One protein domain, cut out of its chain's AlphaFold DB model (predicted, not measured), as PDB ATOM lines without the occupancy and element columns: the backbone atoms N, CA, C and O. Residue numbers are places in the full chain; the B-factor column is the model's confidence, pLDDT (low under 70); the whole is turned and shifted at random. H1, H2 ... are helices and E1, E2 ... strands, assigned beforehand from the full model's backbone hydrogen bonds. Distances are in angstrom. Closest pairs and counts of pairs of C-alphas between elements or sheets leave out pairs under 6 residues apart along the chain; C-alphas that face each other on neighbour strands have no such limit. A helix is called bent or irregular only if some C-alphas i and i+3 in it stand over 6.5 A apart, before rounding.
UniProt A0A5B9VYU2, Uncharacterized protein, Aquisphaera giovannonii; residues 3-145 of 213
ATOM      1  N   TYR A   3      80.927 150.143 135.730       88.94
ATOM      2  CA  TYR A   3      80.718 150.103 134.282       88.94
ATOM      3  C   TYR A   3      82.013 150.451 133.559       88.94
ATOM      4  O   TYR A   3      82.449 151.600 133.591       88.94
ATOM      5  N   LEU A   4      82.639 149.470 132.913       84.88
ATOM      6  CA  LEU A   4      83.778 149.714 132.031       84.88
ATOM      7  C   LEU A   4      83.240 150.040 130.649       84.88
ATOM      8  O   LEU A   4      82.675 149.159 130.012       84.88
ATOM      9  N   SER A   5      83.396 151.276 130.195       84.69
ATOM     10  CA  SER A   5      82.896 151.668 128.882       84.69
ATOM     11  C   SER A   5      84.030 151.818 127.889       84.69
ATOM     12  O   SER A   5      84.942 152.626 128.086       84.69
ATOM     13  N   ASP A   6      83.897 151.101 126.779       88.19
ATOM     14  CA  ASP A   6      84.644 151.390 125.571       88.19
ATOM     15  C   ASP A   6      84.315 152.800 125.069       88.19
ATOM     16  O   ASP A   6      83.208 153.341 125.181       88.19
ATOM     17  N   ASN A   7      85.353 153.398 124.520       87.88
ATOM     18  CA  ASN A   7      85.419 154.705 123.932       87.88
ATOM     19  C   ASN A   7      84.427 154.882 122.778       87.88
ATOM     20  O   ASN A   7      83.938 155.997 122.579       87.88
ATOM     21  N   ASP A   8      84.166 153.836 121.990       89.38
ATOM     22  CA  ASP A   8      83.189 153.892 120.900       89.38
ATOM     23  C   ASP A   8      81.754 153.941 121.441       89.38
ATOM     24  O   ASP A   8      80.943 154.734 120.963       89.38
ATOM     25  N   ILE A   9      81.451 153.195 122.511       94.25
ATOM     26  CA  ILE A   9      80.151 153.268 123.199       94.25
ATOM     27  C   ILE A   9      79.892 154.672 123.750       94.25
ATOM     28  O   ILE A   9      78.818 155.229 123.511       94.25
ATOM     29  N   VAL A  10      80.875 155.277 124.429       95.62
ATOM     30  CA  VAL A  10      80.730 156.643 124.965       95.62
ATOM     31  C   VAL A  10      80.458 157.643 123.837       95.62
ATOM     32  O   VAL A  10      79.550 158.464 123.955       95.62
ATOM     33  N   GLU A  11      81.199 157.574 122.724       94.50
ATOM     34  CA  GLU A  11      80.958 158.457 121.573       94.50
ATOM     35  C   GLU A  11      79.574 158.230 120.949       94.50
ATOM     36  O   GLU A  11      78.860 159.202 120.701       94.50
ATOM     37  N   LYS A  12      79.154 156.976 120.743       95.69
ATOM     38  CA  LYS A  12      77.844 156.631 120.165       95.69
ATOM     39  C   LYS A  12      76.679 157.138 121.011       95.69
ATOM     40  O   LYS A  12      75.747 157.744 120.477       95.69
ATOM     41  N   LEU A  13      76.744 156.931 122.325       97.31
ATOM     42  CA  LEU A  13      75.737 157.435 123.256       97.31
ATOM     43  C   LEU A  13      75.734 158.963 123.290       97.31
ATOM     44  O   LEU A  13      74.665 159.569 123.310       97.31
ATOM     45  N   ALA A  14      76.904 159.602 123.233       97.12
ATOM     46  CA  ALA A  14      76.986 161.057 123.194       97.12
ATOM     47  C   ALA A  14      76.378 161.641 121.916       97.12
ATOM     48  O   ALA A  14      75.689 162.653 121.996       97.12
ATOM     49  N   ILE A  15      76.597 161.018 120.754       97.00
ATOM     50  CA  ILE A  15      75.992 161.446 119.480       97.00
ATOM     51  C   ILE A  15      74.466 161.461 119.591       97.00
ATOM     52  O   ILE A  15      73.835 162.410 119.132       97.00
ATOM     53  N   CYS A  16      73.894 160.451 120.244       96.88
ATOM     54  CA  CYS A  16      72.450 160.297 120.404       96.88
ATOM     55  C   CYS A  16      71.863 161.060 121.600       96.88
ATOM     56  O   CYS A  16      70.667 160.952 121.822       96.88
ATOM     57  N   ASP A  17      72.663 161.789 122.387       97.69
ATOM     58  CA  ASP A  17      72.220 162.367 123.668       97.69
ATOM     59  C   ASP A  17      71.638 161.317 124.640       97.69
ATOM     60  O   ASP A  17      70.651 161.565 125.324       97.69
ATOM     61  N   LEU A  18      72.242 160.123 124.681       98.00
ATOM     62  CA  LEU A  18      71.784 158.960 125.458       98.00
ATOM     63  C   LEU A  18      72.733 158.555 126.597       98.00
ATOM     64  O   LEU A  18      72.566 157.489 127.183       98.00
ATOM     65  N   LEU A  19      73.751 159.361 126.921       97.31
ATOM     66  CA  LEU A  19      74.728 159.014 127.967       97.31
ATOM     67  C   LEU A  19      74.066 158.817 129.336       97.31
ATOM     68  O   LEU A  19      74.225 157.766 129.949       97.31
ATOM     69  N   ASP A  20      73.310 159.809 129.805       96.44
ATOM     70  CA  ASP A  20      72.660 159.731 131.117       96.44
ATOM     71  C   ASP A  20      71.441 158.792 131.101       96.44
ATOM     72  O   ASP A  20      71.093 158.222 132.134       96.44
ATOM     73  N   ASP A  21      70.826 158.581 129.933       97.94
ATOM     74  CA  ASP A  21      69.758 157.592 129.752       97.94
ATOM     75  C   ASP A  21      70.285 156.166 129.887       97.94
ATOM     76  O   ASP A  21      69.696 155.356 130.599       97.94
ATOM     77  N   ALA A  22      71.450 155.881 129.295       97.25
ATOM     78  CA  ALA A  22      72.135 154.612 129.494       97.25
ATOM     79  C   ALA A  22      72.441 154.390 130.977       97.25
ATOM     80  O   ALA A  22      72.127 153.336 131.511       97.25
ATOM     81  N   LEU A  23      72.992 155.383 131.679       96.12
ATOM     82  CA  LEU A  23      73.282 155.224 133.106       96.12
ATOM     83  C   LEU A  23      72.024 154.923 133.922       96.12
ATOM     84  O   LEU A  23      72.024 153.982 134.713       96.12
ATOM     85  N   ARG A  24      70.931 155.648 133.676       96.12
ATOM     86  CA  ARG A  24      69.644 155.398 134.331       96.12
ATOM     87  C   ARG A  24      69.103 154.001 134.037       96.12
ATOM     88  O   ARG A  24      68.641 153.336 134.954       96.12
ATOM     89  N   ALA A  25      69.203 153.546 132.789       96.19
ATOM     90  CA  ALA A  25      68.731 152.229 132.370       96.19
ATOM     91  C   ALA A  25      69.496 151.059 133.019       96.19
ATOM     92  O   ALA A  25      69.058 149.910 132.968       96.19
ATOM     93  N   PHE A  26      70.637 151.351 133.642       94.88
ATOM     94  CA  PHE A  26      71.458 150.405 134.386       94.88
ATOM     95  C   PHE A  26      71.576 150.763 135.882       94.88
ATOM     96  O   PHE A  26      72.485 150.269 136.553       94.88
ATOM     97  N   ASP A  27      70.692 151.618 136.417       94.56
ATOM     98  CA  ASP A  27      70.728 152.085 137.814       94.56
ATOM     99  C   ASP A  27      72.122 152.593 138.246       94.56
ATOM    100  O   ASP A  27      72.585 152.379 139.368       94.56
ATOM    101  N   ALA A  28      72.818 153.246 137.316       94.62
ATOM    102  CA  ALA A  28      74.186 153.709 137.458       94.62
ATOM    103  C   ALA A  28      74.259 155.235 137.523       94.62
ATOM    104  O   ALA A  28      73.391 155.967 137.045       94.62
ATOM    105  N   THR A  29      75.362 155.729 138.068       95.44
ATOM    106  CA  THR A  29      75.733 157.141 138.020       95.44
ATOM    107  C   THR A  29      77.072 157.309 137.314       95.44
ATOM    108  O   THR A  29      77.833 156.358 137.136       95.44
ATOM    109  N   ARG A  30      77.424 158.547 136.946       95.00
ATOM    110  CA  ARG A  30      78.729 158.838 136.326       95.00
ATOM    111  C   ARG A  30      79.915 158.415 137.217       95.00
ATOM    112  O   ARG A  30      80.978 158.087 136.699       95.00
ATOM    113  N   ALA A  31      79.732 158.351 138.542       94.38
ATOM    114  CA  ALA A  31      80.760 157.902 139.486       94.38
ATOM    115  C   ALA A  31      81.063 156.392 139.403       94.38
ATOM    116  O   ALA A  31      82.146 155.963 139.815       94.38
ATOM    117  N   ASP A  32      80.133 155.608 138.850       95.31
ATOM    118  CA  ASP A  32      80.254 154.160 138.673       95.31
ATOM    119  C   ASP A  32      80.953 153.786 137.355       95.31
ATOM    120  O   ASP A  32      81.271 152.616 137.131       95.31
ATOM    121  N   VAL A  33      81.216 154.767 136.484       96.69
ATOM    122  CA  VAL A  33      81.791 154.558 135.150       96.69
ATOM    123  C   VAL A  33      83.309 154.703 135.169       96.69
ATOM    124  O   VAL A  33      83.856 155.704 135.643       96.69
ATOM    125  N   LEU A  34      83.984 153.718 134.578       96.25
ATOM    126  CA  LEU A  34      85.394 153.744 134.217       96.25
ATOM    127  C   LEU A  34      85.537 153.777 132.693       96.25
ATOM    128  O   LEU A  34      85.014 152.911 131.996       96.25
ATOM    129  N   VAL A  35      86.287 154.750 132.181       95.25
ATOM    130  CA  VAL A  35      86.668 154.834 130.760       95.25
ATOM    131  C   VAL A  35      88.163 154.592 130.576       95.25
ATOM    132  O   VAL A  35      88.955 154.762 131.511       95.25
ATOM    133  N   VAL A  36      88.575 154.236 129.358       92.56
ATOM    134  CA  VAL A  36      89.999 154.130 129.014       92.56
ATOM    135  C   VAL A  36      90.650 155.525 129.093       92.56
ATOM    136  O   VAL A  36      90.119 156.472 128.504       92.56
ATOM    137  N   PRO A  37      91.824 155.687 129.742       87.94
ATOM    138  CA  PRO A  37      92.499 156.988 129.880       87.94
ATOM    139  C   PRO A  37      92.743 157.723 128.553       87.94
ATOM    140  O   PRO A  37      92.728 158.954 128.461       87.94
ATOM    141  N   THR A  38      92.946 156.967 127.472       89.06
ATOM    142  CA  THR A  38      93.187 157.510 126.130       89.06
ATOM    143  C   THR A  38      91.993 158.287 125.573       89.06
ATOM    144  O   THR A  38      92.196 159.164 124.730       89.06
ATOM    145  N   LEU A  39      90.770 158.055 126.069       89.06
ATOM    146  CA  LEU A  39      89.568 158.751 125.611       89.06
ATOM    147  C   LEU A  39      89.635 160.250 125.869       89.06
ATOM    148  O   LEU A  39      89.402 161.041 124.956       89.06
ATOM    149  N   LYS A  40      90.022 160.659 127.082       89.12
ATOM    150  CA  LYS A  40      90.161 162.086 127.414       89.12
ATOM    151  C   LYS A  40      91.213 162.745 126.541       89.12
ATOM    152  O   LYS A  40      91.000 163.831 126.016       89.12
ATOM    153  N   ASN A  41      92.313 162.046 126.279       87.50
ATOM    154  CA  ASN A  41      93.331 162.537 125.360       87.50
ATOM    155  C   ASN A  41      92.803 162.672 123.926       87.50
ATOM    156  O   ASN A  41      93.165 163.636 123.247       87.50
ATOM    157  N   ARG A  42      91.942 161.753 123.469       90.31
ATOM    158  CA  ARG A  42      91.308 161.777 122.141       90.31
ATOM    159  C   ARG A  42      90.312 162.929 121.998       90.31
ATOM    160  O   ARG A  42      90.346 163.615 120.975       90.31
ATOM    161  N   ILE A  43      89.473 163.159 123.009       92.25
ATOM    162  CA  ILE A  43      88.438 164.205 123.006       92.25
ATOM    163  C   ILE A  43      89.032 165.591 123.286       92.25
ATOM    164  O   ILE A  43      88.814 166.527 122.515       92.25
ATOM    165  N   GLY A  44      89.830 165.716 124.341       88.69
ATOM    166  CA  GLY A  44      90.386 166.968 124.841       88.69
ATOM    167  C   GLY A  44      90.439 167.001 126.372       88.69
ATOM    168  O   GLY A  44      89.665 166.330 127.048       88.69
ATOM    169  N   ILE A  45      91.360 167.793 126.923       85.31
ATOM    170  CA  ILE A  45      91.472 168.043 128.367       85.31
ATOM    171  C   ILE A  45      91.198 169.528 128.591       85.31
ATOM    172  O   ILE A  45      91.852 170.378 127.986       85.31
ATOM    173  N   GLY A  46      90.205 169.844 129.423       85.12
ATOM    174  CA  GLY A  46      89.720 171.209 129.663       85.12
ATOM    175  C   GLY A  46      88.878 171.792 128.521       85.12
ATOM    176  O   GLY A  46      87.863 172.424 128.786       85.12
ATOM    177  N   MET A  47      89.243 171.536 127.262       89.75
ATOM    178  CA  MET A  47      88.463 171.919 126.081       89.75
ATOM    179  C   MET A  47      88.547 170.843 124.994       89.75
ATOM    180  O   MET A  47      89.598 170.219 124.810       89.75
ATOM    181  N   ALA A  48      87.456 170.660 124.246       93.81
ATOM    182  CA  ALA A  48      87.418 169.741 123.119       93.81
ATOM    183  C   ALA A  48      88.423 170.139 122.025       93.81
ATOM    184  O   ALA A  48      88.592 171.312 121.678       93.81
ATOM    185  N   ARG A  49      89.091 169.147 121.432       94.38
ATOM    186  CA  ARG A  49      90.032 169.375 120.330       94.38
ATOM    187  C   ARG A  49      89.289 169.880 119.083       94.38
ATOM    188  O   ARG A  49      88.243 169.327 118.739       94.38
ATOM    189  N   PRO A  50      89.879 170.786 118.279       95.44
ATOM    190  CA  PRO A  50      89.254 171.267 117.041       95.44
ATOM    191  C   PRO A  50      88.858 170.152 116.059       95.44
ATOM    192  O   PRO A  50      87.823 170.229 115.402       95.44
ATOM    193  N   LYS A  51      89.659 169.078 115.978       95.00
ATOM    194  CA  LYS A  51      89.357 167.905 115.137       95.00
ATOM    195  C   LYS A  51      88.089 167.173 115.595       95.00
ATOM    196  O   LYS A  51      87.363 166.655 114.755       95.00
ATOM    197  N   VAL A  52      87.832 167.133 116.902       94.50
ATOM    198  CA  VAL A  52      86.651 166.487 117.490       94.50
ATOM    199  C   VAL A  52      85.415 167.321 117.193       94.50
ATOM    200  O   VAL A  52      84.469 166.785 116.630       94.50
ATOM    201  N   ILE A  53      85.477 168.634 117.430       95.56
ATOM    202  CA  ILE A  53      84.394 169.576 117.103       95.56
ATOM    203  C   ILE A  53      84.043 169.506 115.610       95.56
ATOM    204  O   ILE A  53      82.875 169.437 115.248       95.56
ATOM    205  N   ARG A  54      85.047 169.456 114.723       96.00
ATOM    206  CA  ARG A  54      84.815 169.321 113.276       96.00
ATOM    207  C   ARG A  54      84.152 167.992 112.896       96.00
ATOM    208  O   ARG A  54      83.419 167.958 111.914       96.00
ATOM    209  N   ARG A  55      84.461 166.905 113.610       94.06
ATOM    210  CA  ARG A  55      83.957 165.555 113.313       94.06
ATOM    211  C   ARG A  55      82.557 165.319 113.879       94.06
ATOM    212  O   ARG A  55      81.746 164.718 113.190       94.06
ATOM    213  N   LEU A  56      82.311 165.746 115.116       93.81
ATOM    214  CA  LEU A  56      81.106 165.407 115.884       93.81
ATOM    215  C   LEU A  56      80.146 166.591 116.074       93.81
ATOM    216  O   LEU A  56      79.002 166.389 116.459       93.81
ATOM    217  N   GLY A  57      80.592 167.819 115.806       95.31
ATOM    218  CA  GLY A  57      79.871 169.039 116.164       95.31
ATOM    219  C   GLY A  57      80.218 169.530 117.572       95.31
ATOM    220  O   GLY A  57      80.720 168.777 118.408       95.31
ATOM    221  N   ALA A  58      79.977 170.820 117.821       95.38
ATOM    222  CA  ALA A  58      80.282 171.452 119.107       95.38
ATOM    223  C   ALA A  58      79.441 170.864 120.247       95.38
ATOM    224  O   ALA A  58      79.991 170.504 121.275       95.38
ATOM    225  N   GLU A  59      78.142 170.662 120.021       95.56
ATOM    226  CA  GLU A  59      77.223 170.152 121.044       95.56
ATOM    227  C   GLU A  59      77.620 168.757 121.555       95.56
ATOM    228  O   GLU A  59      77.725 168.536 122.759       95.56
ATOM    229  N   VAL A  60      77.917 167.820 120.646       96.38
ATOM    230  CA  VAL A  60      78.368 166.468 121.020       96.38
ATOM    231  C   VAL A  60      79.730 166.523 121.711       96.38
ATOM    232  O   VAL A  60      79.973 165.785 122.664       96.38
ATOM    233  N   ALA A  61      80.629 167.396 121.249       96.31
ATOM    234  CA  ALA A  61      81.937 167.568 121.867       96.31
ATOM    235  C   ALA A  61      81.830 168.123 123.297       96.31
ATOM    236  O   ALA A  61      82.521 167.623 124.182       96.31
ATOM    237  N   ASP A  62      80.946 169.092 123.537       95.44
ATOM    238  CA  ASP A  62      80.695 169.662 124.862       95.44
ATOM    239  C   ASP A  62      80.081 168.619 125.802       95.44
ATOM    240  O   ASP A  62      80.574 168.431 126.915       95.44
ATOM    241  N   ARG A  63      79.097 167.849 125.320       95.81
ATOM    242  CA  ARG A  63      78.504 166.720 126.056       95.81
ATOM    243  C   ARG A  63      79.559 165.683 126.459       95.81
ATOM    244  O   ARG A  63      79.592 165.239 127.605       95.81
ATOM    245  N   LEU A  64      80.456 165.319 125.537       96.25
ATOM    246  CA  LEU A  64      81.573 164.412 125.822       96.25
ATOM    247  C   LEU A  64      82.532 164.998 126.861       96.25
ATOM    248  O   LEU A  64      82.949 164.285 127.768       96.25
ATOM    249  N   MET A  65      82.887 166.279 126.748       95.12
ATOM    250  CA  MET A  65      83.769 166.947 127.708       95.12
ATOM    251  C   MET A  65      83.165 166.970 129.113       95.12
ATOM    252  O   MET A  65      83.863 166.677 130.083       95.12
ATOM    253  N   GLU A  66      81.873 167.278 129.224       94.88
ATOM    254  CA  GLU A  66      81.155 167.286 130.495       94.88
ATOM    255  C   GLU A  66      81.115 165.885 131.122       94.88
ATOM    256  O   GLU A  66      81.480 165.702 132.288       94.88
ATOM    257  N   PHE A  67      80.749 164.872 130.334       95.75
ATOM    258  CA  PHE A  67      80.721 163.484 130.784       95.75
ATOM    259  C   PHE A  67      82.107 163.024 131.255       95.75
ATOM    260  O   PHE A  67      82.274 162.580 132.393       95.75
ATOM    261  N   LEU A  68      83.140 163.228 130.435       94.38
ATOM    262  CA  LEU A  68      84.515 162.841 130.754       94.38
ATOM    263  C   LEU A  68      85.106 163.604 131.946       94.38
ATOM    264  O   LEU A  68      85.997 163.087 132.622       94.38
ATOM    265  N   GLY A  69      84.609 164.807 132.236       92.88
ATOM    266  CA  GLY A  69      84.974 165.570 133.428       92.88
ATOM    267  C   GLY A  69      84.447 164.975 134.738       92.88
ATOM    268  O   GLY A  69      84.933 165.348 135.804       92.88
ATOM    269  N   THR A  70      83.480 164.055 134.672       93.31
ATOM    270  CA  THR A  70      82.757 163.530 135.847       93.31
ATOM    271  C   THR A  70      82.901 162.022 136.052       93.31
ATOM    272  O   THR A  70      82.704 161.547 137.170       93.31
ATOM    273  N   VAL A  71      83.288 161.272 135.016       94.75
ATOM    274  CA  VAL A  71      83.598 159.837 135.124       94.75
ATOM    275  C   VAL A  71      85.048 159.582 135.536       94.75
ATOM    276  O   VAL A  71      85.938 160.435 135.411       94.75
ATOM    277  N   ARG A  72      85.302 158.361 136.005       94.56
ATOM    278  CA  ARG A  72      86.630 157.904 136.413       94.56
ATOM    279  C   ARG A  72      87.365 157.237 135.249       94.56
ATOM    280  O   ARG A  72      86.771 156.807 134.267       94.56
ATOM    281  N   GLU A  73      88.681 157.137 135.380       94.75
ATOM    282  CA  GLU A  73      89.540 156.422 134.433       94.75
ATOM    283  C   GLU A  73      89.988 155.082 135.011       94.75
ATOM    284  O   GLU A  73      90.193 154.949 136.226       94.75
ATOM    285  N   VAL A  74      90.171 154.101 134.128       94.38
ATOM    286  CA  VAL A  74      90.857 152.850 134.460       94.38
ATOM    287  C   VAL A  74      92.310 153.165 134.814       94.38
ATOM    288  O   VAL A  74      93.062 153.657 133.980       94.38
ATOM    289  N   ASN A  75      92.698 152.866 136.054       92.19
ATOM    290  CA  ASN A  75      94.054 153.100 136.569       92.19
ATOM    291  C   ASN A  75      94.699 151.847 137.184       92.19
ATOM    292  O   ASN A  75      95.858 151.895 137.582       92.19
ATOM    293  N   ASP A  76      93.957 150.744 137.286       93.25
ATOM    294  CA  ASP A  76      94.451 149.462 137.789       93.25
ATOM    295  C   ASP A  76      93.985 148.353 136.844       93.25
ATOM    296  O   ASP A  76      92.813 148.296 136.465       93.25
ATOM    297  N   TYR A  77      94.923 147.504 136.436       95.19
ATOM    298  CA  TYR A  77      94.701 146.391 135.522       95.19
ATOM    299  C   TYR A  77      95.728 145.279 135.759       95.19
ATOM    300  O   TYR A  77      96.757 145.462 136.412       95.19
ATOM    301  N   SER A  78      95.427 144.071 135.286       97.25
ATOM    302  CA  SER A  78      96.375 142.957 135.338       97.25
ATOM    303  C   SER A  78      97.445 143.115 134.261       97.25
ATOM    304  O   SER A  78      97.136 142.976 133.084       97.25
ATOM    305  N   TYR A  79      98.701 143.351 134.656       96.25
ATOM    306  CA  TYR A  79      99.836 143.341 133.721       96.25
ATOM    307  C   TYR A  79      99.972 142.001 132.993       96.25
ATOM    308  O   TYR A  79     100.258 141.980 131.811       96.25
ATOM    309  N   GLN A  80      99.686 140.886 133.673       97.06
ATOM    310  CA  GLN A  80      99.744 139.565 133.051       97.06
ATOM    311  C   GLN A  80      98.703 139.402 131.935       97.06
ATOM    312  O   GLN A  80      99.027 138.851 130.888       97.06
ATOM    313  N   ASP A  81      97.465 139.861 132.151       97.00
ATOM    314  CA  ASP A  81      96.438 139.792 131.102       97.00
ATOM    315  C   ASP A  81      96.735 140.794 129.984       97.00
ATOM    316  O   ASP A  81      96.510 140.485 128.820       97.00
ATOM    317  N   HIS A  82      97.271 141.965 130.337       96.62
ATOM    318  CA  HIS A  82      97.655 142.990 129.374       96.62
ATOM    319  C   HIS A  82      98.749 142.484 128.436       96.62
ATOM    320  O   HIS A  82      98.560 142.502 127.225       96.62
ATOM    321  N   ASP A  83      99.853 141.976 128.991       96.56
ATOM    322  CA  ASP A  83     100.977 141.432 128.226       96.56
ATOM    323  C   ASP A  83     100.533 140.245 127.367       96.56
ATOM    324  O   ASP A  83     100.951 140.118 126.219       96.56
ATOM    325  N   LEU A  84      99.653 139.385 127.898       95.94
ATOM    326  CA  LEU A  84      99.084 138.283 127.130       95.94
ATOM    327  C   LEU A  84      98.321 138.798 125.909       95.94
ATOM    328  O   LEU A  84      98.619 138.362 124.803       95.94
ATOM    329  N   LEU A  85      97.357 139.702 126.110       95.56
ATOM    330  CA  LEU A  85      96.512 140.230 125.038       95.56
ATOM    331  C   LEU A  85      97.327 141.014 123.999       95.56
ATOM    332  O   LEU A  85      97.047 140.906 122.813       95.56
ATOM    333  N   GLU A  86      98.346 141.761 124.434       94.44
ATOM    334  CA  GLU A  86      99.272 142.486 123.553       94.44
ATOM    335  C   GLU A  86     100.198 141.543 122.768       94.44
ATOM    336  O   GLU A  86     100.630 141.877 121.669       94.44
ATOM    337  N   SER A  87     100.494 140.356 123.310       93.12
ATOM    338  CA  SER A  87     101.335 139.344 122.656       93.12
ATOM    339  C   SER A  87     100.595 138.432 121.676       93.12
ATOM    340  O   SER A  87     101.241 137.600 121.029       93.12
ATOM    341  N   LEU A  88      99.264 138.533 121.595       91.19
ATOM    342  CA  LEU A  88      98.485 137.739 120.651       91.19
ATOM    343  C   LEU A  88      98.884 138.085 119.214       91.19
ATOM    344  O   LEU A  88      99.323 139.191 118.914       91.19
ATOM    345  N   ASP A  89      98.741 137.103 118.326       84.69
ATOM    346  CA  ASP A  89      99.014 137.281 116.901       84.69
ATOM    347  C   ASP A  89      98.184 138.443 116.332       84.69
ATOM    348  O   ASP A  89      97.021 138.592 116.694       84.69
ATOM    349  N   ASP A  90      98.744 139.225 115.402       79.50
ATOM    350  CA  ASP A  90      98.065 140.379 114.784       79.50
ATOM    351  C   ASP A  90      96.720 140.012 114.114       79.50
ATOM    352  O   ASP A  90      95.877 140.880 113.878       79.50
ATOM    353  N   SER A  91      96.495 138.733 113.787       77.12
ATOM    354  CA  SER A  91      95.198 138.228 113.315       77.12
ATOM    355  C   SER A  91      94.096 138.239 114.385       77.12
ATOM    356  O   SER A  91      92.909 138.178 114.053       77.12
ATOM    357  N   VAL A  92      94.468 138.337 115.662       79.19
ATOM    358  CA  VAL A  92      93.578 138.557 116.799       79.19
ATOM    359  C   VAL A  92      93.353 140.064 116.939       79.19
ATOM    360  O   VAL A  92      94.083 140.774 117.621       79.19
ATOM    361  N   GLU A  93      92.310 140.565 116.277       81.81
ATOM    362  CA  GLU A  93      91.943 141.987 116.289       81.81
ATOM    363  C   GLU A  93      91.406 142.436 117.668       81.81
ATOM    364  O   GLU A  93      90.193 142.484 117.889       81.81
ATOM    365  N   ILE A  94      92.306 142.775 118.598       90.50
ATOM    366  CA  ILE A  94      91.994 143.434 119.877       90.50
ATOM    367  C   ILE A  94      92.802 144.729 119.949       90.50
ATOM    368  O   ILE A  94      94.031 144.709 119.936       90.50
ATOM    369  N   ASP A  95      92.122 145.873 120.006       90.50
ATOM    370  CA  ASP A  95      92.814 147.157 120.061       90.50
ATOM    371  C   ASP A  95      93.355 147.485 121.463       90.50
ATOM    372  O   ASP A  95      92.931 146.930 122.475       90.50
ATOM    373  N   ALA A  96      94.291 148.433 121.536       90.31
ATOM    374  CA  ALA A  96      94.931 148.815 122.795       90.31
ATOM    375  C   ALA A  96      93.953 149.342 123.867       90.31
ATOM    376  O   ALA A  96      94.241 149.252 125.059       90.31
ATOM    377  N   GLY A  97      92.812 149.919 123.474       90.94
ATOM    378  CA  GLY A  97      91.778 150.341 124.416       90.94
ATOM    379  C   GLY A  97      91.069 149.141 125.033       90.94
ATOM    380  O   GLY A  97      90.943 149.068 126.257       90.94
ATOM    381  N   GLU A  98      90.693 148.175 124.202       93.44
ATOM    382  CA  GLU A  98      90.060 146.932 124.635       93.44
ATOM    383  C   GLU A  98      91.002 146.069 125.481       93.44
ATOM    384  O   GLU A  98      90.579 145.513 126.495       93.44
ATOM    385  N   ILE A  99      92.303 146.037 125.162       95.06
ATOM    386  CA  ILE A  99      93.320 145.388 126.007       95.06
ATOM    387  C   ILE A  99      93.281 145.951 127.431       95.06
ATOM    388  O   ILE A  99      93.239 145.189 128.403       95.06
ATOM    389  N   VAL A 100      93.254 147.280 127.578       95.44
ATOM    390  CA  VAL A 100      93.196 147.936 128.891       95.44
ATOM    391  C   VAL A 100      91.908 147.569 129.631       95.44
ATOM    392  O   VAL A 100      91.969 147.221 130.813       95.44
ATOM    393  N   LEU A 101      90.752 147.597 128.960       95.94
ATOM    394  CA  LEU A 101      89.465 147.261 129.579       95.94
ATOM    395  C   LEU A 101      89.402 145.800 130.026       95.94
ATOM    396  O   LEU A 101      89.095 145.523 131.189       95.94
ATOM    397  N   LEU A 102      89.743 144.867 129.138       96.81
ATOM    398  CA  LEU A 102      89.755 143.435 129.429       96.81
ATOM    399  C   LEU A 102      90.714 143.111 130.575       96.81
ATOM    400  O   LEU A 102      90.356 142.344 131.474       96.81
ATOM    401  N   SER A 103      91.888 143.740 130.608       97.19
ATOM    402  CA  SER A 103      92.873 143.565 131.682       97.19
ATOM    403  C   SER A 103      92.407 144.159 133.014       97.19
ATOM    404  O   SER A 103      92.713 143.617 134.080       97.19
ATOM    405  N   ALA A 104      91.643 145.253 132.982       97.19
ATOM    406  CA  ALA A 104      91.073 145.881 134.172       97.19
ATOM    407  C   ALA A 104      89.997 145.019 134.840       97.19
ATOM    408  O   ALA A 104      89.882 145.023 136.067       97.19
ATOM    409  N   THR A 105      89.263 144.207 134.071       97.19
ATOM    410  CA  THR A 105      88.253 143.296 134.640       97.19
ATOM    411  C   THR A 105      88.832 142.316 135.670       97.19
ATOM    412  O   THR A 105      88.126 141.890 136.579       97.19
ATOM    413  N   ALA A 106      90.134 142.014 135.605       96.75
ATOM    414  CA  ALA A 106      90.842 141.191 136.588       96.75
ATOM    415  C   ALA A 106      90.859 141.781 138.006       96.75
ATOM    416  O   ALA A 106      91.061 141.059 138.982       96.75
ATOM    417  N   LYS A 107      90.719 143.105 138.111       95.88
ATOM    418  CA  LYS A 107      90.832 143.874 139.356       95.88
ATOM    419  C   LYS A 107      89.473 144.232 139.952       95.88
ATOM    420  O   LYS A 107      89.409 144.847 141.012       95.88
ATOM    421  N   LEU A 108      88.386 143.847 139.286       94.00
ATOM    422  CA  LEU A 108      87.030 144.248 139.635       94.00
ATOM    423  C   LEU A 108      86.198 143.024 140.025       94.00
ATOM    424  O   LEU A 108      86.095 142.058 139.276       94.00
ATOM    425  N   GLY A 109      85.582 143.071 141.209       89.50
ATOM    426  CA  GLY A 109      84.715 141.988 141.686       89.50
ATOM    427  C   GLY A 109      83.343 141.974 141.004       89.50
ATOM    428  O   GLY A 109      82.882 140.928 140.542       89.50
ATOM    429  N   ASP A 110      82.708 143.143 140.907       92.75
ATOM    430  CA  ASP A 110      81.359 143.334 140.366       92.75
ATOM    431  C   ASP A 110      81.357 144.442 139.305       92.75
ATOM    432  O   ASP A 110      81.595 145.616 139.616       92.75
ATOM    433  N   TYR A 111      81.136 144.059 138.046       96.25
ATOM    434  CA  TYR A 111      81.243 144.959 136.906       96.25
ATOM    435  C   TYR A 111      80.410 144.506 135.703       96.25
ATOM    436  O   TYR A 111      80.127 143.315 135.547       96.25
ATOM    437  N   LEU A 112      80.128 145.464 134.821       97.25
ATOM    438  CA  LEU A 112      79.682 145.254 133.448       97.25
ATOM    439  C   LEU A 112      80.677 145.897 132.473       97.25
ATOM    440  O   LEU A 112      81.157 147.007 132.706       97.25
ATOM    441  N   LEU A 113      81.000 145.182 131.397       97.38
ATOM    442  CA  LEU A 113      81.851 145.647 130.304       97.38
ATOM    443  C   LEU A 113      80.971 146.077 129.130       97.38
ATOM    444  O   LEU A 113      80.358 145.241 128.472       97.38
ATOM    445  N   LEU A 114      80.909 147.376 128.876       96.06
ATOM    446  CA  LEU A 114      80.155 147.979 127.788       96.06
ATOM    447  C   LEU A 114      81.085 148.141 126.586       96.06
ATOM    448  O   LEU A 114      81.993 148.970 126.621       96.06
ATOM    449  N   THR A 115      80.850 147.378 125.521       92.75
ATOM    450  CA  THR A 115      81.638 147.473 124.281       92.75
ATOM    451  C   THR A 115      80.767 147.277 123.047       92.75
ATOM    452  O   THR A 115      79.799 146.515 123.044       92.75
ATOM    453  N   GLY A 116      81.094 148.007 121.983       85.62
ATOM    454  CA  GLY A 116      80.502 147.823 120.663       85.62
ATOM    455  C   GLY A 116      81.343 146.920 119.761       85.62
ATOM    456  O   GLY A 116      80.900 146.600 118.654       85.62
ATOM    457  N   ASP A 117      82.543 146.524 120.196       90.88
ATOM    458  CA  ASP A 117      83.491 145.816 119.349       90.88
ATOM    459  C   ASP A 117      83.236 144.305 119.333       90.88
ATOM    460  O   ASP A 117      83.800 143.500 120.077       90.88
ATOM    461  N   LYS A 118      82.389 143.898 118.388       90.88
ATOM    462  CA  LYS A 118      82.087 142.485 118.130       90.88
ATOM    463  C   LYS A 118      83.322 141.689 117.705       90.88
ATOM    464  O   LYS A 118      83.330 140.472 117.887       90.88
ATOM    465  N   ARG A 119      84.341 142.334 117.122       91.81
ATOM    466  CA  ARG A 119      85.567 141.664 116.665       91.81
ATOM    467  C   ARG A 119      86.435 141.297 117.858       91.81
ATOM    468  O   ARG A 119      86.786 140.125 117.975       91.81
ATOM    469  N   CYS A 120      86.622 142.228 118.793       93.31
ATOM    470  CA  CYS A 120      87.259 141.956 120.078       93.31
ATOM    471  C   CYS A 120      86.546 140.820 120.836       93.31
ATOM    472  O   CYS A 120      87.172 139.825 121.208       93.31
ATOM    473  N   LEU A 121      85.217 140.906 120.994       94.25
ATOM    474  CA  LEU A 121      84.438 139.874 121.690       94.25
ATOM    475  C   LEU A 121      84.575 138.496 121.033       94.25
ATOM    476  O   LEU A 121      84.753 137.492 121.724       94.25
ATOM    477  N   LYS A 122      84.528 138.438 119.698       94.81
ATOM    478  CA  LYS A 122      84.713 137.192 118.950       94.81
ATOM    479  C   LYS A 122      86.116 136.628 119.142       94.81
ATOM    480  O   LYS A 122      86.248 135.416 119.313       94.81
ATOM    481  N   ALA A 123      87.138 137.480 119.113       93.69
ATOM    482  CA  ALA A 123      88.521 137.079 119.315       93.69
ATOM    483  C   ALA A 123      88.716 136.463 120.705       93.69
ATOM    484  O   ALA A 123      89.152 135.319 120.807       93.69
ATOM    485  N   VAL A 124      88.269 137.153 121.760       94.75
ATOM    486  CA  VAL A 124      88.334 136.655 123.143       94.75
ATOM    487  C   VAL A 124      87.547 135.352 123.310       94.75
ATOM    488  O   VAL A 124      88.036 134.419 123.940       94.75
ATOM    489  N   ALA A 125      86.351 135.248 122.723       94.62
ATOM    490  CA  ALA A 125      85.523 134.044 122.819       94.62
ATOM    491  C   ALA A 125      86.084 132.834 122.048       94.62
ATOM    492  O   ALA A 125      85.684 131.705 122.332       94.62
ATOM    493  N   SER A 126      86.958 133.055 121.059       93.44
ATOM    494  CA  SER A 126      87.442 132.003 120.150       93.44
ATOM    495  C   SER A 126      88.910 131.622 120.363       93.44
ATOM    496  O   SER A 126      89.317 130.550 119.921       93.44
ATOM    497  N   CYS A 127      89.705 132.480 121.006       92.62
ATOM    498  CA  CYS A 127      91.132 132.276 121.252       92.62
ATOM    499  C   CYS A 127      91.351 131.424 122.519       92.62
ATOM    500  O   CYS A 127      90.960 131.854 123.608       92.62
ATOM    501  N   PRO A 128      91.972 130.231 122.416       93.31
ATOM    502  CA  PRO A 128      92.237 129.373 123.573       93.31
ATOM    503  C   PRO A 128      93.065 130.055 124.667       93.31
ATOM    504  O   PRO A 128      92.801 129.867 125.852       93.31
ATOM    505  N   GLU A 129      94.026 130.890 124.284       94.44
ATOM    506  CA  GLU A 129      94.870 131.660 125.196       94.44
ATOM    507  C   GLU A 129      94.052 132.664 126.024       94.44
ATOM    508  O   GLU A 129      94.420 132.982 127.151       94.44
ATOM    509  N   CYS A 130      92.903 133.111 125.504       95.25
ATOM    510  CA  CYS A 130      91.980 134.022 126.177       95.25
ATOM    511  C   CYS A 130      90.922 133.312 127.036       95.25
ATOM    512  O   CYS A 130      90.040 133.984 127.575       95.25
ATOM    513  N   GLU A 131      90.960 131.983 127.188       95.69
ATOM    514  CA  GLU A 131      89.872 131.228 127.825       95.69
ATOM    515  C   GLU A 131      89.551 131.727 129.249       95.69
ATOM    516  O   GLU A 131      88.379 131.815 129.630       95.69
ATOM    517  N   HIS A 132      90.559 132.087 130.053       97.06
ATOM    518  CA  HIS A 132      90.320 132.608 131.406       97.06
ATOM    519  C   HIS A 132      89.678 133.999 131.390       97.06
ATOM    520  O   HIS A 132      88.820 134.271 132.231       97.06
ATOM    521  N   ILE A 133      90.034 134.852 130.425       97.25
ATOM    522  CA  ILE A 133      89.427 136.177 130.232       97.25
ATOM    523  C   ILE A 133      87.978 136.007 129.774       97.25
ATOM    524  O   ILE A 133      87.077 136.590 130.377       97.25
ATOM    525  N   ALA A 134      87.734 135.146 128.783       97.00
ATOM    526  CA  ALA A 134      86.399 134.846 128.277       97.00
ATOM    527  C   ALA A 134      85.479 134.316 129.387       97.00
ATOM    528  O   ALA A 134      84.361 134.799 129.556       97.00
ATOM    529  N   LYS A 135      85.964 133.376 130.211       96.94
ATOM    530  CA  LYS A 135      85.223 132.874 131.382       96.94
ATOM    531  C   LYS A 135      84.939 133.970 132.406       96.94
ATOM    532  O   LYS A 135      83.853 133.976 132.980       96.94
ATOM    533  N   ARG A 136      85.892 134.878 132.642       97.06
ATOM    534  CA  ARG A 136      85.748 135.982 133.601       97.06
ATOM    535  C   ARG A 136      84.672 136.981 133.171       97.06
ATOM    536  O   ARG A 136      83.871 137.390 134.005       97.06
ATOM    537  N   ILE A 137      84.642 137.362 131.893       96.81
ATOM    538  CA  ILE A 137      83.682 138.349 131.366       96.81
ATOM    539  C   ILE A 137      82.347 137.729 130.928       96.81
ATOM    540  O   ILE A 137      81.427 138.459 130.567       96.81
ATOM    541  N   ARG A 138      82.219 136.399 130.972       96.69
ATOM    542  CA  ARG A 138      80.992 135.680 130.622       96.69
ATOM    543  C   ARG A 138      79.794 136.198 131.419       96.69
ATOM    544  O   ARG A 138      79.839 136.233 132.648       96.69
ATOM    545  N   GLY A 139      78.715 136.560 130.726       96.19
ATOM    546  CA  GLY A 139      77.507 137.092 131.360       96.19
ATOM    547  C   GLY A 139      77.657 138.520 131.894       96.19
ATOM    548  O   GLY A 139      76.787 138.982 132.627       96.19
ATOM    549  N   ARG A 140      78.762 139.211 131.583       96.94
ATOM    550  CA  ARG A 140      79.074 140.560 132.085       96.94
ATOM    551  C   ARG A 140      79.309 141.572 130.971       96.94
ATOM    552  O   ARG A 140      79.624 142.722 131.264       96.94
ATOM    553  N   VAL A 141      79.194 141.166 129.710       97.44
ATOM    554  CA  VAL A 141      79.326 142.077 128.574       97.44
ATOM    555  C   VAL A 141      77.965 142.653 128.214       97.44
ATOM    556  O   VAL A 141      76.967 141.939 128.170       97.44
ATOM    557  N   VAL A 142      77.932 143.945 127.926       97.56
ATOM    558  CA  VAL A 142      76.760 144.646 127.420       97.56
ATOM    559  C   VAL A 142      77.128 145.243 126.075       97.56
ATOM    560  O   VAL A 142      77.982 146.128 125.996       97.56
ATOM    561  N   CYS A 143      76.500 144.759 125.007       96.31
ATOM    562  CA  CYS A 143      76.723 145.344 123.691       96.31
ATOM    563  C   CYS A 143      75.901 146.626 123.499       96.31
ATOM    564  O   CYS A 143      74.940 146.884 124.229       96.31
ATOM    565  N   PHE A 144      76.251 147.427 122.490       95.81
ATOM    566  CA  PHE A 144      75.546 148.680 122.212       95.81
ATOM    567  C   PHE A 144      74.038 148.480 122.021       95.81
ATOM    568  O   PHE A 144      73.230 149.239 122.545       95.81
ATOM    569  N   GLU A 145      73.651 147.420 121.318       97.38
ATOM    570  CA  GLU A 145      72.256 147.101 121.046       97.38
ATOM    571  C   GLU A 145      71.478 146.757 122.326       97.38
ATOM    572  O   GLU A 145      70.333 147.183 122.461       97.38
TER     573      GLU A 145
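Overview. This is residues 3 to 145 of the 213 residues of an uncharacterized protein of Aquisphaera giovannonii (UniProt A0A5B9VYU2). A small, twisted parallel sheet of short strands stands between two clusters of helices: H1 to H5 gather toward one end, and H6 to H9 toward the other, with H7 packed on one face of the sheet. The two clusters have few contacts with each other, and residues 69 to 78 cross from H5 to H6. The printed part has 143 residues with nine named helices and four named strands, in the order E1 H1 H2 E2 H3 H4 H5 H6 H7 E3 H8 H9 E4; the sheet's order is E2 E1 E3 E4, all parallel, and the class is mixed. The whole is compact, with a radius of gyration of the C-alphas of 15.2 A and spans of 44 by 32 by 27 A.

Along the chain. Find C-alpha 3 at (80.718, 150.103, 134.282), where E1, residues 3 to 5, begins. The other strands are E2, residues 33 to 35, E3, residues 111 to 115 and 12.9 A long, and E4, residues 141 to 143, ending at C-alpha 143 at (76.723, 145.344, 123.691). H7, residues 96 to 107, starts at C-alpha 96 at (94.931, 148.815, 122.795) and runs 17.8 A. The other helices are H1, residues 7 to 15, 12.4 A; H2, 19 to 25; H3, 38 to 43; H4, 50 to 56; H5, 58 to 68, 15.1 A; H6, 79 to 86; H8, 118 to 126, 11.9 A; and H9, 128 to 137, 14.6 A and irregular, with C-alphas 129 and 132 7.8 A apart.

Arrangement. Start at the sheet: N 34 and O 3 are 2.8 A apart between E2 and E1, N 114 and O 4 2.8 A between E1 and E3, and N 142 and O 113 2.8 A between E3 and E4. E1, H1 H2, E2 and E3, H8 H9, E4 are strand-helix-strand units, parallel neighbour strands joined through helices, each with a right-handed crossover. H7 on one face makes two layers, helix and sheet: its height over the sheet is 9.3 A, and it runs along the strands, over E1 and only just over E3, where 3 of its C-alphas fall. H1 only grazes the sheet, with residues 7 to 10. H6 and H7 form a helical hairpin, closest at the C-alphas of Asp 81 and Ser 103, 5.2 A. H7 touches H9 with residues 102 to 106 alone, closest at the C-alphas of Leu 102 and Ile 133, 7.3 A; H8 and H9 touch only at the corner, at Val 124 and Cys 130, C-alphas 5.4 A apart. H5, not on the sheet, touches H1, with the closest C-alphas those of Ile 15 and Val 60, 5.8 A apart, and H3, with the closest those of Lys 40 and Leu 68, 6.6 A apart. H1 and H2, and H4 and H5, only just touch, each with 3 pairs of C-alphas within 8 A and only at the corner. Every O i to N i+4 pair is within hydrogen-bond range in H1, H2, H3, H4, H5, H6 and H8; in H7 it is 6 of 8, in H9 4 of 6.

Size, cuts and confidence. The C-alphas farthest apart, those of Ala 58 and Pro 128, are 44.0 A apart. The printed part has no cut, and no link is long. Mean pLDDT of the printed part is 93.8, and no printed residue is under 70.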